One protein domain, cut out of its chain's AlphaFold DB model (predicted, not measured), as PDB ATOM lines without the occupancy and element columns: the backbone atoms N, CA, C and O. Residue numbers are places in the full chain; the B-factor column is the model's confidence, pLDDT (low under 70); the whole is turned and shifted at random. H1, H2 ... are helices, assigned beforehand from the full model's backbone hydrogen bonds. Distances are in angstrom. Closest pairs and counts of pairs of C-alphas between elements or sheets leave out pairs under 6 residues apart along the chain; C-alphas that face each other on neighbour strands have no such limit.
ATOM      1  N   THR A   2     164.896 124.651 155.545       87.25
ATOM      2  CA  THR A   2     165.499 125.659 156.456       87.25
ATOM      3  C   THR A   2     165.321 125.337 157.945       87.25
ATOM      4  O   THR A   2     166.252 125.529 158.729       87.25
ATOM      5  N   GLY A   3     164.161 124.792 158.330       87.69
ATOM      6  CA  GLY A   3     163.912 124.291 159.689       87.69
ATOM      7  C   GLY A   3     164.858 123.150 160.084       87.69
ATOM      8  O   GLY A   3     165.489 123.219 161.132       87.69
ATOM      9  N   GLU A   4     165.032 122.160 159.206       87.75
ATOM     10  CA  GLU A   4     165.953 121.027 159.407       87.75
ATOM     11  C   GLU A   4     167.420 121.475 159.476       87.75
ATOM     12  O   GLU A   4     168.153 121.059 160.368       87.75
ATOM     13  N   LEU A   5     167.834 122.407 158.608       88.88
ATOM     14  CA  LEU A   5     169.168 123.016 158.669       88.88
ATOM     15  C   LEU A   5     169.412 123.760 159.985       88.88
ATOM     16  O   LEU A   5     170.517 123.714 160.510       88.88
ATOM     17  N   SER A   6     168.392 124.427 160.533       88.81
ATOM     18  CA  SER A   6     168.506 125.110 161.831       88.81
ATOM     19  C   SER A   6     168.702 124.130 162.993       88.81
ATOM     20  O   SER A   6     169.225 124.523 164.030       88.81
ATOM     21  N   LYS A   7     168.309 122.864 162.808       91.00
ATOM     22  CA  LYS A   7     168.512 121.755 163.748       91.00
ATOM     23  C   LYS A   7     169.748 120.903 163.414       91.00
ATOM     24  O   LYS A   7     169.953 119.879 164.053       91.00
ATOM     25  N   ASN A   8     170.552 121.295 162.418       87.50
ATOM     26  CA  ASN A   8     171.688 120.525 161.890       87.50
ATOM     27  C   ASN A   8     171.331 119.100 161.419       87.50
ATOM     28  O   ASN A   8     172.160 118.194 161.479       87.50
ATOM     29  N   LEU A   9     170.104 118.895 160.932       88.25
ATOM     30  CA  LEU A   9     169.644 117.599 160.431       88.25
ATOM     31  C   LEU A   9     169.999 117.396 158.942       88.25
ATOM     32  O   LEU A   9     170.134 118.376 158.198       88.25
ATOM     33  N   PRO A  10     170.148 116.140 158.468       85.88
ATOM     34  CA  PRO A  10     170.457 115.851 157.068       85.88
ATOM     35  C   PRO A  10     169.376 116.356 156.100       85.88
ATOM     36  O   PRO A  10     168.188 116.105 156.282       85.88
ATOM     37  N   ILE A  11     169.789 117.019 155.012       91.50
ATOM     38  CA  ILE A  11     168.863 117.602 154.016       91.50
ATOM     39  C   ILE A  11     169.043 117.081 152.586       91.50
ATOM     40  O   ILE A  11     168.533 117.682 151.642       91.50
ATOM     41  N   VAL A  12     169.774 115.981 152.404       87.19
ATOM     42  CA  VAL A  12     170.119 115.457 151.071       87.19
ATOM     43  C   VAL A  12     168.864 115.184 150.233       87.19
ATOM     44  O   VAL A  12     168.788 115.639 149.094       87.19
ATOM     45  N   GLY A  13     167.832 114.563 150.815       86.62
ATOM     46  CA  GLY A  13     166.556 114.325 150.126       86.62
ATOM     47  C   GLY A  13     165.871 115.614 149.655       86.62
ATOM     48  O   GLY A  13     165.441 115.702 148.506       86.62
ATOM     49  N   TYR A  14     165.855 116.661 150.490       88.56
ATOM     50  CA  TYR A  14     165.319 117.969 150.095       88.56
ATOM     51  C   TYR A  14     166.102 118.579 148.934       88.56
ATOM     52  O   TYR A  14     165.497 119.148 148.030       88.56
ATOM     53  N   LYS A  15     167.436 118.460 148.943       88.56
ATOM     54  CA  LYS A  15     168.279 118.976 147.860       88.56
ATOM     55  C   LYS A  15     167.959 118.308 146.529       88.56
ATOM     56  O   LYS A  15     167.768 119.021 145.549       88.56
ATOM     57  N   TYR A  16     167.839 116.982 146.506       89.75
ATOM     58  CA  TYR A  16     167.465 116.250 145.293       89.75
ATOM     59  C   TYR A  16     166.103 116.690 144.754       89.75
ATOM     60  O   TYR A  16     165.982 116.997 143.571       89.75
ATOM     61  N   ILE A  17     165.092 116.788 145.621       89.12
ATOM     62  CA  ILE A  17     163.749 117.218 145.213       89.12
ATOM     63  C   ILE A  17     163.777 118.651 144.668       89.12
ATOM     64  O   ILE A  17     163.237 118.910 143.597       89.12
ATOM     65  N   LEU A  18     164.442 119.581 145.360       89.44
ATOM     66  CA  LEU A  18     164.542 120.978 144.923       89.44
ATOM     67  C   LEU A  18     165.310 121.125 143.607       89.44
ATOM     68  O   LEU A  18     164.941 121.954 142.778       89.44
ATOM     69  N   GLN A  19     166.338 120.305 143.391       91.06
ATOM     70  CA  GLN A  19     167.048 120.248 142.120       91.06
ATOM     71  C   GLN A  19     166.141 119.768 140.988       91.06
ATOM     72  O   GLN A  19     166.089 120.422 139.950       91.06
ATOM     73  N   LEU A  20     165.394 118.679 141.186       88.50
ATOM     74  CA  LEU A  20     164.445 118.180 140.186       88.50
ATOM     75  C   LEU A  20     163.355 119.211 139.879       88.50
ATOM     76  O   LEU A  20     163.052 119.451 138.713       88.50
ATOM     77  N   ILE A  21     162.813 119.869 140.909       87.94
ATOM     78  CA  ILE A  21     161.819 120.932 140.734       87.94
ATOM     79  C   ILE A  21     162.413 122.091 139.933       87.94
ATOM     80  O   ILE A  21     161.828 122.509 138.939       87.94
ATOM     81  N   GLY A  22     163.580 122.598 140.331       88.00
ATOM     82  CA  GLY A  22     164.214 123.719 139.643       88.00
ATOM     83  C   GLY A  22     164.552 123.397 138.189       88.00
ATOM     84  O   GLY A  22     164.371 124.242 137.323       88.00
ATOM     85  N   GLN A  23     164.990 122.172 137.896       89.62
ATOM     86  CA  GLN A  23     165.333 121.767 136.533       89.62
ATOM     87  C   GLN A  23     164.101 121.507 135.649       89.62
ATOM     88  O   GLN A  23     164.152 121.807 134.458       89.62
ATOM     89  N   ASN A  24     162.999 120.997 136.207       89.94
ATOM     90  CA  ASN A  24     161.767 120.748 135.449       89.94
ATOM     91  C   ASN A  24     160.884 121.999 135.310       89.94
ATOM     92  O   ASN A  24     160.181 122.142 134.311       89.94
ATOM     93  N   TRP A  25     160.951 122.929 136.268       92.56
ATOM     94  CA  TRP A  25     160.238 124.211 136.244       92.56
ATOM     95  C   TRP A  25     161.197 125.392 136.493       92.56
ATOM     96  O   TRP A  25     161.160 126.008 137.562       92.56
ATOM     97  N   PRO A  26     162.039 125.763 135.505       92.50
ATOM     98  CA  PRO A  26     163.103 126.762 135.680       92.50
ATOM     99  C   PRO A  26     162.640 128.149 136.143       92.50
ATOM    100  O   PRO A  26     163.384 128.856 136.818       92.50
ATOM    101  N   HIS A  27     161.397 128.521 135.835       93.50
ATOM    102  CA  HIS A  27     160.796 129.812 136.175       93.50
ATOM    103  C   HIS A  27     160.271 129.903 137.621       93.50
ATOM    104  O   HIS A  27     159.799 130.954 138.049       93.50
ATOM    105  N   ILE A  28     160.299 128.815 138.404       93.19
ATOM    106  CA  ILE A  28     159.673 128.798 139.737       93.19
ATOM    107  C   ILE A  28     160.279 129.845 140.683       93.19
ATOM    108  O   ILE A  28     159.554 130.498 141.439       93.19
ATOM    109  N   ALA A  29     161.600 130.037 140.615       92.12
ATOM    110  CA  ALA A  29     162.313 131.005 141.436       92.12
ATOM    111  C   ALA A  29     162.058 132.443 140.964       92.12
ATOM    112  O   ALA A  29     161.777 133.320 141.780       92.12
ATOM    113  N   SER A  30     162.089 132.683 139.652       91.94
ATOM    114  CA  SER A  30     161.868 134.014 139.084       91.94
ATOM    115  C   SER A  30     160.433 134.512 139.218       91.94
ATOM    116  O   SER A  30     160.222 135.700 139.451       91.94
ATOM    117  N   ASN A  31     159.450 133.613 139.222       94.25
ATOM    118  CA  ASN A  31     158.058 133.965 139.498       94.25
ATOM    119  C   ASN A  31     157.796 134.296 140.980       94.25
ATOM    120  O   ASN A  31     156.754 134.856 141.310       94.25
ATOM    121  N   ASN A  32     158.722 133.966 141.891       94.50
ATOM    122  CA  ASN A  32     158.557 134.134 143.341       94.50
ATOM    123  C   ASN A  32     159.669 134.980 143.989       94.50
ATOM    124  O   ASN A  32     159.909 134.877 145.196       94.50
ATOM    125  N   MET A  33     160.325 135.845 143.206       94.44
ATOM    126  CA  MET A  33     161.508 136.618 143.616       94.44
ATOM    127  C   MET A  33     161.332 137.358 144.944       94.44
ATOM    128  O   MET A  33     162.190 137.249 145.813       94.44
ATOM    129  N   ALA A  34     160.213 138.061 145.144       95.06
ATOM    130  CA  ALA A  34     159.985 138.855 146.353       95.06
ATOM    131  C   ALA A  34     159.962 137.996 147.631       95.06
ATOM    132  O   ALA A  34     160.643 138.304 148.610       95.06
ATOM    133  N   LYS A  35     159.235 136.870 147.607       95.19
ATOM    134  CA  LYS A  35     159.153 135.938 148.744       95.19
ATOM    135  C   LYS A  35     160.511 135.306 149.039       95.19
ATOM    136  O   LYS A  35     160.907 135.181 150.197       95.19
ATOM    137  N   ILE A  36     161.240 134.934 147.991       95.19
ATOM    138  CA  ILE A  36     162.569 134.338 148.120       95.19
ATOM    139  C   ILE A  36     163.579 135.361 148.652       95.19
ATOM    140  O   ILE A  36     164.393 135.019 149.504       95.19
ATOM    141  N   ALA A  37     163.502 136.619 148.214       96.00
ATOM    142  CA  ALA A  37     164.337 137.703 148.718       96.00
ATOM    143  C   ALA A  37     164.119 137.933 150.222       96.00
ATOM    144  O   ALA A  37     165.097 138.042 150.962       96.00
ATOM    145  N   MET A  38     162.863 137.932 150.687       95.75
ATOM    146  CA  MET A  38     162.530 138.019 152.115       95.75
ATOM    147  C   MET A  38     163.100 136.837 152.908       95.75
ATOM    148  O   MET A  38     163.746 137.038 153.937       95.75
ATOM    149  N   LEU A  39     162.916 135.609 152.408       94.38
ATOM    150  CA  LEU A  39     163.450 134.400 153.041       94.38
ATOM    151  C   LEU A  39     164.984 134.410 153.101       94.38
ATOM    152  O   LEU A  39     165.575 134.061 154.114       94.38
ATOM    153  N   ARG A  40     165.650 134.808 152.020       94.94
ATOM    154  CA  ARG A  40     167.106 134.952 151.991       94.94
ATOM    155  C   ARG A  40     167.562 135.982 153.025       94.94
ATOM    156  O   ARG A  40     168.480 135.691 153.785       94.94
ATOM    157  N   ASN A  41     166.923 137.153 153.075       94.88
ATOM    158  CA  ASN A  41     167.295 138.226 154.000       94.88
ATOM    159  C   ASN A  41     167.186 137.777 155.465       94.88
ATOM    160  O   ASN A  41     168.083 138.066 156.251       94.88
ATOM    161  N   SER A  42     166.153 137.006 155.827       95.88
ATOM    162  CA  SER A  42     166.000 136.503 157.200       95.88
ATOM    163  C   SER A  42     167.092 135.508 157.619       95.88
ATOM    164  O   SER A  42     167.370 135.365 158.810       95.88
ATOM    165  N   PHE A  43     167.755 134.857 156.658       95.06
ATOM    166  CA  PHE A  43     168.851 133.916 156.895       95.06
ATOM    167  C   PHE A  43     170.234 134.439 156.466       95.06
ATOM    168  O   PHE A  43     171.202 133.689 156.573       95.06
ATOM    169  N   GLN A  44     170.377 135.702 156.045       94.06
ATOM    170  CA  GLN A  44     171.635 136.251 155.505       94.06
ATOM    171  C   GLN A  44     172.807 136.196 156.503       94.06
ATOM    172  O   GLN A  44     173.953 135.998 156.107       94.06
ATOM    173  N   ASN A  45     172.530 136.278 157.806       94.00
ATOM    174  CA  ASN A  45     173.552 136.146 158.854       94.00
ATOM    175  C   ASN A  45     173.894 134.682 159.195       94.00
ATOM    176  O   ASN A  45     174.831 134.420 159.943       94.00
ATOM    177  N   ARG A  46     173.153 133.708 158.653       95.06
ATOM    178  CA  ARG A  46     173.389 132.267 158.829       95.06
ATOM    179  C   ARG A  46     173.872 131.667 157.510       95.06
ATOM    180  O   ARG A  46     173.095 131.045 156.782       95.06
ATOM    181  N   SER A  47     175.163 131.837 157.225       94.00
ATOM    182  CA  SER A  47     175.791 131.487 155.938       94.00
ATOM    183  C   SER A  47     175.457 130.083 155.438       94.00
ATOM    184  O   SER A  47     175.051 129.940 154.289       94.00
ATOM    185  N   ASN A  48     175.518 129.062 156.300       92.94
ATOM    186  CA  ASN A  48     175.150 127.693 155.930       92.94
ATOM    187  C   ASN A  48     173.717 127.613 155.367       92.94
ATOM    188  O   ASN A  48     173.483 127.015 154.320       92.94
ATOM    189  N   ILE A  49     172.742 128.259 156.012       95.44
ATOM    190  CA  ILE A  49     171.341 128.199 155.576       95.44
ATOM    191  C   ILE A  49     171.137 129.002 154.294       95.44
ATOM    192  O   ILE A  49     170.552 128.494 153.337       95.44
ATOM    193  N   CYS A  50     171.649 130.231 154.255       96.56
ATOM    194  CA  CYS A  50     171.490 131.104 153.099       96.56
ATOM    195  C   CYS A  50     172.169 130.529 151.845       96.56
ATOM    196  O   CYS A  50     171.551 130.514 150.785       96.56
ATOM    197  N   LEU A  51     173.366 129.939 151.954       96.81
ATOM    198  CA  LEU A  51     174.023 129.260 150.828       96.81
ATOM    199  C   LEU A  51     173.172 128.116 150.261       96.81
ATOM    200  O   LEU A  51     173.082 127.957 149.047       96.81
ATOM    201  N   ASN A  52     172.496 127.345 151.118       96.06
ATOM    202  CA  ASN A  52     171.582 126.293 150.666       96.06
ATOM    203  C   ASN A  52     170.320 126.859 149.989       96.06
ATOM    204  O   ASN A  52     169.822 126.255 149.040       96.06
ATOM    205  N   ILE A  53     169.822 128.019 150.434       96.38
ATOM    206  CA  ILE A  53     168.730 128.738 149.757       96.38
ATOM    207  C   ILE A  53     169.190 129.198 148.367       96.38
ATOM    208  O   ILE A  53     168.524 128.884 147.382       96.38
ATOM    209  N   LEU A  54     170.340 129.876 148.269       97.19
ATOM    210  CA  LEU A  54     170.901 130.346 146.996       97.19
ATOM    211  C   LEU A  54     171.192 129.184 146.029       97.19
ATOM    212  O   LEU A  54     170.920 129.281 144.835       97.19
ATOM    213  N   TRP A  55     171.678 128.055 146.543       97.19
ATOM    214  CA  TRP A  55     171.866 126.840 145.752       97.19
ATOM    215  C   TRP A  55     170.553 126.302 145.185       97.19
ATOM    216  O   TRP A  55     170.501 125.975 144.000       97.19
ATOM    217  N   ALA A  56     169.495 126.229 145.996       95.94
ATOM    218  CA  ALA A  56     168.215 125.668 145.571       95.94
ATOM    219  C   ALA A  56     167.536 126.522 144.491       95.94
ATOM    220  O   ALA A  56     167.067 125.999 143.483       95.94
ATOM    221  N   ILE A  57     167.515 127.842 144.671       96.00
ATOM    222  CA  ILE A  57     166.849 128.769 143.742       96.00
ATOM    223  C   ILE A  57     167.611 128.916 142.419       96.00
ATOM    224  O   ILE A  57     167.018 129.256 141.402       96.00
ATOM    225  N   GLY A  58     168.918 128.627 142.416       96.31
ATOM    226  CA  GLY A  58     169.755 128.679 141.222       96.31
ATOM    227  C   GLY A  58     169.567 127.504 140.254       96.31
ATOM    228  O   GLY A  58     170.006 127.598 139.110       96.31
ATOM    229  N   GLN A  59     168.918 126.410 140.667       95.50
ATOM    230  CA  GLN A  59     168.892 125.157 139.893       95.50
ATOM    231  C   GLN A  59     168.260 125.292 138.501       95.50
ATOM    232  O   GLN A  59     168.724 124.647 137.560       95.50
ATOM    233  N   GLY A  60     167.262 126.169 138.343       93.88
ATOM    234  CA  GLY A  60     166.640 126.441 137.043       93.88
ATOM    235  C   GLY A  60     167.601 127.027 136.009       93.88
ATOM    236  O   GLY A  60     167.488 126.722 134.822       93.88
ATOM    237  N   GLY A  61     168.617 127.773 136.454       95.06
ATOM    238  CA  GLY A  61     169.621 128.381 135.579       95.06
ATOM    239  C   GLY A  61     170.470 127.380 134.794       95.06
ATOM    240  O   GLY A  61     170.948 127.710 133.715       95.06
ATOM    241  N   PHE A  62     170.606 126.141 135.284       94.69
ATOM    242  CA  PHE A  62     171.329 125.075 134.577       94.69
ATOM    243  C   PHE A  62     170.523 124.439 133.436       94.69
ATOM    244  O   PHE A  62     171.071 123.658 132.662       94.69
ATOM    245  N   LYS A  63     169.221 124.734 133.340       92.75
ATOM    246  CA  LYS A  63     168.356 124.306 132.230       92.75
ATOM    247  C   LYS A  63     167.957 125.467 131.333       92.75
ATOM    248  O   LYS A  63     167.905 125.295 130.121       92.75
ATOM    249  N   GLN A  64     167.718 126.640 131.912       93.62
ATOM    250  CA  GLN A  64     167.380 127.847 131.171       93.62
ATOM    251  C   GLN A  64     168.208 129.028 131.676       93.62
ATOM    252  O   GLN A  64     167.953 129.576 132.750       93.62
ATOM    253  N   LEU A  65     169.186 129.445 130.869       96.06
ATOM    254  CA  LEU A  65     170.151 130.473 131.252       96.06
ATOM    255  C   LEU A  65     169.482 131.811 131.606       96.06
ATOM    256  O   LEU A  65     169.883 132.430 132.588       96.06
ATOM    257  N   THR A  66     168.430 132.228 130.885       96.06
ATOM    258  CA  THR A  66     167.676 133.456 131.206       96.06
ATOM    259  C   THR A  66     167.208 133.479 132.662       96.06
ATOM    260  O   THR A  66     167.326 134.496 133.343       96.06
ATOM    261  N   GLU A  67     166.706 132.352 133.168       95.69
ATOM    262  CA  GLU A  67     166.205 132.266 134.540       95.69
ATOM    263  C   GLU A  67     167.351 132.302 135.553       95.69
ATOM    264  O   GLU A  67     167.247 132.969 136.583       95.69
ATOM    265  N   GLY A  68     168.487 131.685 135.217       96.81
ATOM    266  CA  GLY A  68     169.713 131.795 136.006       96.81
ATOM    267  C   GLY A  68     170.228 133.231 136.110       96.81
ATOM    268  O   GLY A  68     170.595 133.667 137.198       96.81
ATOM    269  N   ILE A  69     170.183 133.991 135.012       97.31
ATOM    270  CA  ILE A  69     170.566 135.411 134.977       97.31
ATOM    271  C   ILE A  69     169.654 136.238 135.884       97.31
ATOM    272  O   ILE A  69     170.144 136.968 136.748       97.31
ATOM    273  N   LYS A  70     168.330 136.075 135.752       96.56
ATOM    274  CA  LYS A  70     167.356 136.773 136.602       96.56
ATOM    275  C   LYS A  70     167.601 136.472 138.078       96.56
ATOM    276  O   LYS A  70     167.646 137.400 138.890       96.56
ATOM    277  N   VAL A  71     167.753 135.194 138.440       97.31
ATOM    278  CA  VAL A  71     168.023 134.765 139.823       97.31
ATOM    279  C   VAL A  71     169.341 135.347 140.317       97.31
ATOM    280  O   VAL A  71     169.397 135.863 141.434       97.31
ATOM    281  N   TRP A  72     170.390 135.325 139.496       97.94
ATOM    282  CA  TRP A  72     171.672 135.896 139.876       97.94
ATOM    283  C   TRP A  72     171.548 137.393 140.170       97.94
ATOM    284  O   TRP A  72     171.900 137.814 141.268       97.94
ATOM    285  N   GLN A  73     170.962 138.178 139.260       96.38
ATOM    286  CA  GLN A  73     170.815 139.630 139.422       96.38
ATOM    287  C   GLN A  73     169.988 140.013 140.650       96.38
ATOM    288  O   GLN A  73     170.372 140.897 141.409       96.38
ATOM    289  N   ASN A  74     168.845 139.357 140.852       95.81
ATOM    290  CA  ASN A  74     167.880 139.784 141.865       95.81
ATOM    291  C   ASN A  74     168.151 139.162 143.242       95.81
ATOM    292  O   ASN A  74     167.845 139.756 144.281       95.81
ATOM    293  N   LEU A  75     168.709 137.949 143.275       96.50
ATOM    294  CA  LEU A  75     168.804 137.161 144.501       96.50
ATOM    295  C   LEU A  75     170.238 136.920 144.966       96.50
ATOM    296  O   LEU A  75     170.458 136.914 146.180       96.50
ATOM    297  N   MET A  76     171.201 136.777 144.052       97.69
ATOM    298  CA  MET A  76     172.591 136.465 144.404       97.69
ATOM    299  C   MET A  76     173.488 137.701 144.472       97.69
ATOM    300  O   MET A  76     174.195 137.860 145.466       97.69
ATOM    301  N   LEU A  77     173.408 138.594 143.481       97.12
ATOM    302  CA  LEU A  77     174.221 139.806 143.371       97.12
ATOM    303  C   LEU A  77     174.203 140.679 144.643       97.12
ATOM    304  O   LEU A  77     175.284 141.098 145.052       97.12
ATOM    305  N   PRO A  78     173.071 140.866 145.362       96.38
ATOM    306  CA  PRO A  78     173.065 141.613 146.627       96.38
ATOM    307  C   PRO A  78     173.960 141.037 147.739       96.38
ATOM    308  O   PRO A  78     174.166 141.689 148.755       96.38
ATOM    309  N   ASN A  79     174.463 139.808 147.588       96.19
ATOM    310  CA  ASN A  79     175.337 139.138 148.557       96.19
ATOM    311  C   ASN A  79     176.776 139.005 148.049       96.19
ATOM    312  O   ASN A  79     177.600 138.411 148.738       96.19
ATOM    313  N   LEU A  80     177.088 139.503 146.848       97.31
ATOM    314  CA  LEU A  80     178.374 139.274 146.188       97.31
ATOM    315  C   LEU A  80     179.564 139.770 147.026       97.31
ATOM    316  O   LEU A  80     180.564 139.064 147.136       97.31
ATOM    317  N   GLU A  81     179.445 140.938 147.658       96.12
ATOM    318  CA  GLU A  81     180.519 141.553 148.459       96.12
ATOM    319  C   GLU A  81     180.629 140.989 149.885       96.12
ATOM    320  O   GLU A  81     181.560 141.298 150.629       96.12
ATOM    321  N   LEU A  82     179.709 140.106 150.278       96.31
ATOM    322  CA  LEU A  82     179.780 139.411 151.554       96.31
ATOM    323  C   LEU A  82     180.694 138.185 151.417       96.31
ATOM    324  O   LEU A  82     180.348 137.215 150.740       96.31
ATOM    325  N   LYS A  83     181.830 138.190 152.130       95.19
ATOM    326  CA  LYS A  83     182.904 137.174 152.024       95.19
ATOM    327  C   LYS A  83     182.416 135.719 152.052       95.19
ATOM    328  O   LYS A  83     182.942 134.884 151.325       95.19
ATOM    329  N   SER A  84     181.407 135.401 152.868       96.38
ATOM    330  CA  SER A  84     180.854 134.040 152.983       96.38
ATOM    331  C   SER A  84     180.099 133.556 151.737       96.38
ATOM    332  O   SER A  84     179.830 132.362 151.624       96.38
ATOM    333  N   TYR A  85     179.745 134.459 150.821       97.75
ATOM    334  CA  TYR A  85     178.918 134.182 149.647       97.75
ATOM    335  C   TYR A  85     179.637 134.454 148.329       97.75
ATOM    336  O   TYR A  85     179.300 133.810 147.339       97.75
ATOM    337  N   THR A  86     180.631 135.349 148.312       97.56
ATOM    338  CA  THR A  86     181.346 135.795 147.107       97.56
ATOM    339  C   THR A  86     181.695 134.648 146.159       97.56
ATOM    340  O   THR A  86     181.264 134.651 145.009       97.56
ATOM    341  N   LYS A  87     182.386 133.619 146.668       97.31
ATOM    342  CA  LYS A  87     182.796 132.450 145.879       97.31
ATOM    343  C   LYS A  87     181.606 131.716 145.261       97.31
ATOM    344  O   LYS A  87     181.608 131.430 144.069       97.31
ATOM    345  N   PHE A  88     180.565 131.462 146.052       98.19
ATOM    346  CA  PHE A  88     179.363 130.788 145.569       98.19
ATOM    347  C   PHE A  88     178.664 131.598 144.467       98.19
ATOM    348  O   PHE A  88     178.284 131.033 143.443       98.19
ATOM    349  N   VAL A  89     178.509 132.912 144.664       98.06
ATOM    350  CA  VAL A  89     177.808 133.799 143.724       98.06
ATOM    351  C   VAL A  89     178.540 133.880 142.384       98.06
ATOM    352  O   VAL A  89     177.888 133.842 141.338       98.06
ATOM    353  N   THR A  90     179.875 133.951 142.386       97.69
ATOM    354  CA  THR A  90     180.657 133.967 141.141       97.69
ATOM    355  C   THR A  90     180.672 132.607 140.448       97.69
ATOM    356  O   THR A  90     180.398 132.525 139.253       97.69
ATOM    357  N   GLU A  91     180.916 131.522 141.190       97.50
ATOM    358  CA  GLU A  91     180.969 130.166 140.622       97.50
ATOM    359  C   GLU A  91     179.612 129.675 140.118       97.50
ATOM    360  O   GLU A  91     179.543 128.801 139.254       97.50
ATOM    361  N   TYR A  92     178.508 130.151 140.701       98.25
ATOM    362  CA  TYR A  92     177.181 129.825 140.194       98.25
ATOM    363  C   TYR A  92     177.040 130.283 138.744       98.25
ATOM    364  O   TYR A  92     176.628 129.495 137.894       98.25
ATOM    365  N   LEU A  93     177.403 131.538 138.465       96.81
ATOM    366  CA  LEU A  93     177.232 132.110 137.139       96.81
ATOM    367  C   LEU A  93     178.145 131.436 136.114       96.81
ATOM    368  O   LEU A  93     177.688 131.096 135.025       96.81
ATOM    369  N   GLU A  94     179.398 131.179 136.484       97.06
ATOM    370  CA  GLU A  94     180.342 130.441 135.643       97.06
ATOM    371  C   GLU A  94     179.793 129.057 135.266       97.06
ATOM    372  O   GLU A  94     179.799 128.671 134.093       97.06
ATOM    373  N   ARG A  95     179.231 128.329 136.240       97.25
ATOM    374  CA  ARG A  95     178.612 127.020 136.002       97.25
ATOM    375  C   ARG A  95     177.337 127.118 135.167       97.25
ATOM    376  O   ARG A  95     177.120 126.263 134.315       97.25
ATOM    377  N   ALA A  96     176.499 128.130 135.391       96.31
ATOM    378  CA  ALA A  96     175.271 128.330 134.624       96.31
ATOM    379  C   ALA A  96     175.575 128.641 133.149       96.31
ATOM    380  O   ALA A  96     174.970 128.048 132.258       96.31
ATOM    381  N   LEU A  97     176.564 129.502 132.887       95.62
ATOM    382  CA  LEU A  97     177.039 129.799 131.534       95.62
ATOM    383  C   LEU A  97     177.682 128.578 130.870       95.62
ATOM    384  O   LEU A  97     177.418 128.327 129.699       95.62
ATOM    385  N   SER A  98     178.478 127.798 131.604       94.31
ATOM    386  CA  SER A  98     179.116 126.584 131.074       94.31
ATOM    387  C   SER A  98     178.113 125.464 130.777       94.31
ATOM    388  O   SER A  98     178.304 124.700 129.837       94.31
ATOM    389  N   ALA A  99     177.035 125.359 131.560       93.31
ATOM    390  CA  ALA A  99     175.971 124.384 131.327       93.31
ATOM    391  C   ALA A  99     175.093 124.739 130.116       93.31
ATOM    392  O   ALA A  99     174.463 123.859 129.529       93.31
ATOM    393  N   ALA A 100     175.034 126.019 129.742       92.00
ATOM    394  CA  ALA A 100     174.305 126.457 128.566       92.00
ATOM    395  C   ALA A 100     175.042 126.020 127.289       92.00
ATOM    396  O   ALA A 100     176.209 126.368 127.081       92.00
ATOM    397  N   GLY A 101     174.342 125.305 126.403       86.88
ATOM    398  CA  GLY A 101     174.853 124.959 125.073       86.88
ATOM    399  C   GLY A 101     175.181 126.193 124.221       86.88
ATOM    400  O   GLY A 101     174.911 127.333 124.611       86.88
ATOM    401  N   GLU A 102     175.785 125.972 123.056       76.81
ATOM    402  CA  GLU A 102     176.099 127.048 122.103       76.81
ATOM    403  C   GLU A 102     174.825 127.709 121.555       76.81
ATOM    404  O   GLU A 102     174.746 128.931 121.500       76.81
ATOM    405  N   GLU A 103     173.779 126.922 121.284       76.19
ATOM    406  CA  GLU A 103     172.480 127.388 120.773       76.19
ATOM    407  C   GLU A 103     171.480 127.757 121.889       76.19
ATOM    408  O   GLU A 103     170.269 127.557 121.767       76.19
ATOM    409  N   CYS A 104     171.957 128.253 123.035       86.94
ATOM    410  CA  CYS A 104     171.049 128.613 124.121       86.94
ATOM    411  C   CYS A 104     170.213 129.856 123.766       86.94
ATOM    412  O   CYS A 104     170.745 130.893 123.375       86.94
ATOM    413  N   SER A 105     168.897 129.783 123.974       89.06
ATOM    414  CA  SER A 105     168.022 130.950 123.839       89.06
ATOM    415  C   SER A 105     168.100 131.820 125.093       89.06
ATOM    416  O   SER A 105     167.807 131.352 126.198       89.06
ATOM    417  N   ILE A 106     168.488 133.088 124.921       94.19
ATOM    418  CA  ILE A 106     168.472 134.101 125.977       94.19
ATOM    419  C   ILE A 106     167.376 135.116 125.659       94.19
ATOM    420  O   ILE A 106     167.391 135.790 124.633       94.19
ATOM    421  N   THR A 107     166.417 135.238 126.567       92.31
ATOM    422  CA  THR A 107     165.221 136.071 126.413       92.31
ATOM    423  C   THR A 107     165.296 137.277 127.344       92.31
ATOM    424  O   THR A 107     164.582 137.358 128.340       92.31
ATOM    425  N   LEU A 108     166.205 138.201 127.024       93.06
ATOM    426  CA  LEU A 108     166.367 139.483 127.717       93.06
ATOM    427  C   LEU A 108     166.109 140.630 126.744       93.06
ATOM    428  O   LEU A 108     166.608 140.618 125.612       93.06
ATOM    429  N   ASN A 109     165.376 141.644 127.195       91.44
ATOM    430  CA  ASN A 109     165.290 142.901 126.463       91.44
ATOM    431  C   ASN A 109     166.621 143.678 126.547       91.44
ATOM    432  O   ASN A 109     167.522 143.334 127.314       91.44
ATOM    433  N   GLN A 110     166.757 144.745 125.755       90.19
ATOM    434  CA  GLN A 110     168.006 145.509 125.669       90.19
ATOM    435  C   GLN A 110     168.447 146.097 127.023       90.19
ATOM    436  O   GLN A 110     169.633 146.070 127.348       90.19
ATOM    437  N   ASN A 111     167.506 146.595 127.828       92.69
ATOM    438  CA  ASN A 111     167.817 147.185 129.131       92.69
ATOM    439  C   ASN A 111     168.262 146.114 130.132       92.69
ATOM    440  O   ASN A 111     169.235 146.316 130.854       92.69
ATOM    441  N   GLU A 112     167.588 144.965 130.148       94.81
ATOM    442  CA  GLU A 112     167.961 143.816 130.979       94.81
ATOM    443  C   GLU A 112     169.351 143.288 130.610       94.81
ATOM    444  O   GLU A 112     170.170 143.045 131.496       94.81
ATOM    445  N   PHE A 113     169.637 143.183 129.309       95.56
ATOM    446  CA  PHE A 113     170.943 142.784 128.794       95.56
ATOM    447  C   PHE A 113     172.057 143.716 129.287       95.56
ATOM    448  O   PHE A 113     173.013 143.243 129.901       95.56
ATOM    449  N   PHE A 114     171.938 145.031 129.063       95.19
ATOM    450  CA  PHE A 114     172.985 145.976 129.463       95.19
ATOM    451  C   PHE A 114     173.094 146.105 130.981       95.19
ATOM    452  O   PHE A 114     174.204 146.199 131.498       95.19
TER     453      PHE A 114
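AT A GLANCE: This is residues 2 to 114 of the 474 residues of the protein "(Mediterranean fruit fly) hypothetical protein" of Ceratitis capitata (UniProt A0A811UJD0). Four helices, H3, H4, H6 and H7, stand side by side in an up-and-down bundle, each running against the one before it in the chain. H2 packs along one side on H4 and the short H5, while the short H1 and H8 lie near the two ends of the longest axis. The printed part has 113 residues, with eight named helices, H1 to H8 in order, and no named strand: the class is all helix. It is compact, with a radius of gyration of the C-alphas of 13.9 A and spans of 43 by 29 by 24 A.

HOW THE PARTS SIT: Start at H1, residues 2 to 6, which only just touches the hub H4, residues 47 to 57, with 3 pairs of C-alphas within 8 A, the closest those of Leu 5 and Ile 49 at 6.4 A. H2, residues 12 to 24, touches H5, residues 59 to 62; the closest C-alphas, of Gly 22 and Gly 60, are 4.5 A apart. Next comes H3, residues 30 to 43, which touches H6, residues 65 to 79, closest at C-alphas 37 and 75, 6.2 A. H6 and H7, residues 83 to 99, form a hairpin at a shallow tilt of 8 degrees, opposite ways, closest at C-alphas 76 and 89, 5.9 A. H8, residues 110 to 114, touches no helix. Every O i to N i+4 pair is within hydrogen-bond range in H1, H2, H4 and H8, against 8 of 10 in H3, 8 of 11 in H6 and 10 of 13 in H7; H5 is too short for such a pair.

IN THESE COORDINATES: Find C-alpha 2 at (165.499, 125.659, 156.456), where H1 begins. H2 runs 18.5 A, H3 19.1 A, H4 15.4 A, H6 20.0 A and H7 25.3 A. H8 ends at C-alpha 114, (172.985, 145.976, 129.463).

THE WHOLE: The C-alphas of Lys 7 and Gln 110 are farthest apart, at 44.9 A. The printed part has no cut and no long link. Mean pLDDT of the printed part is 93.5, and no printed residue is under 70.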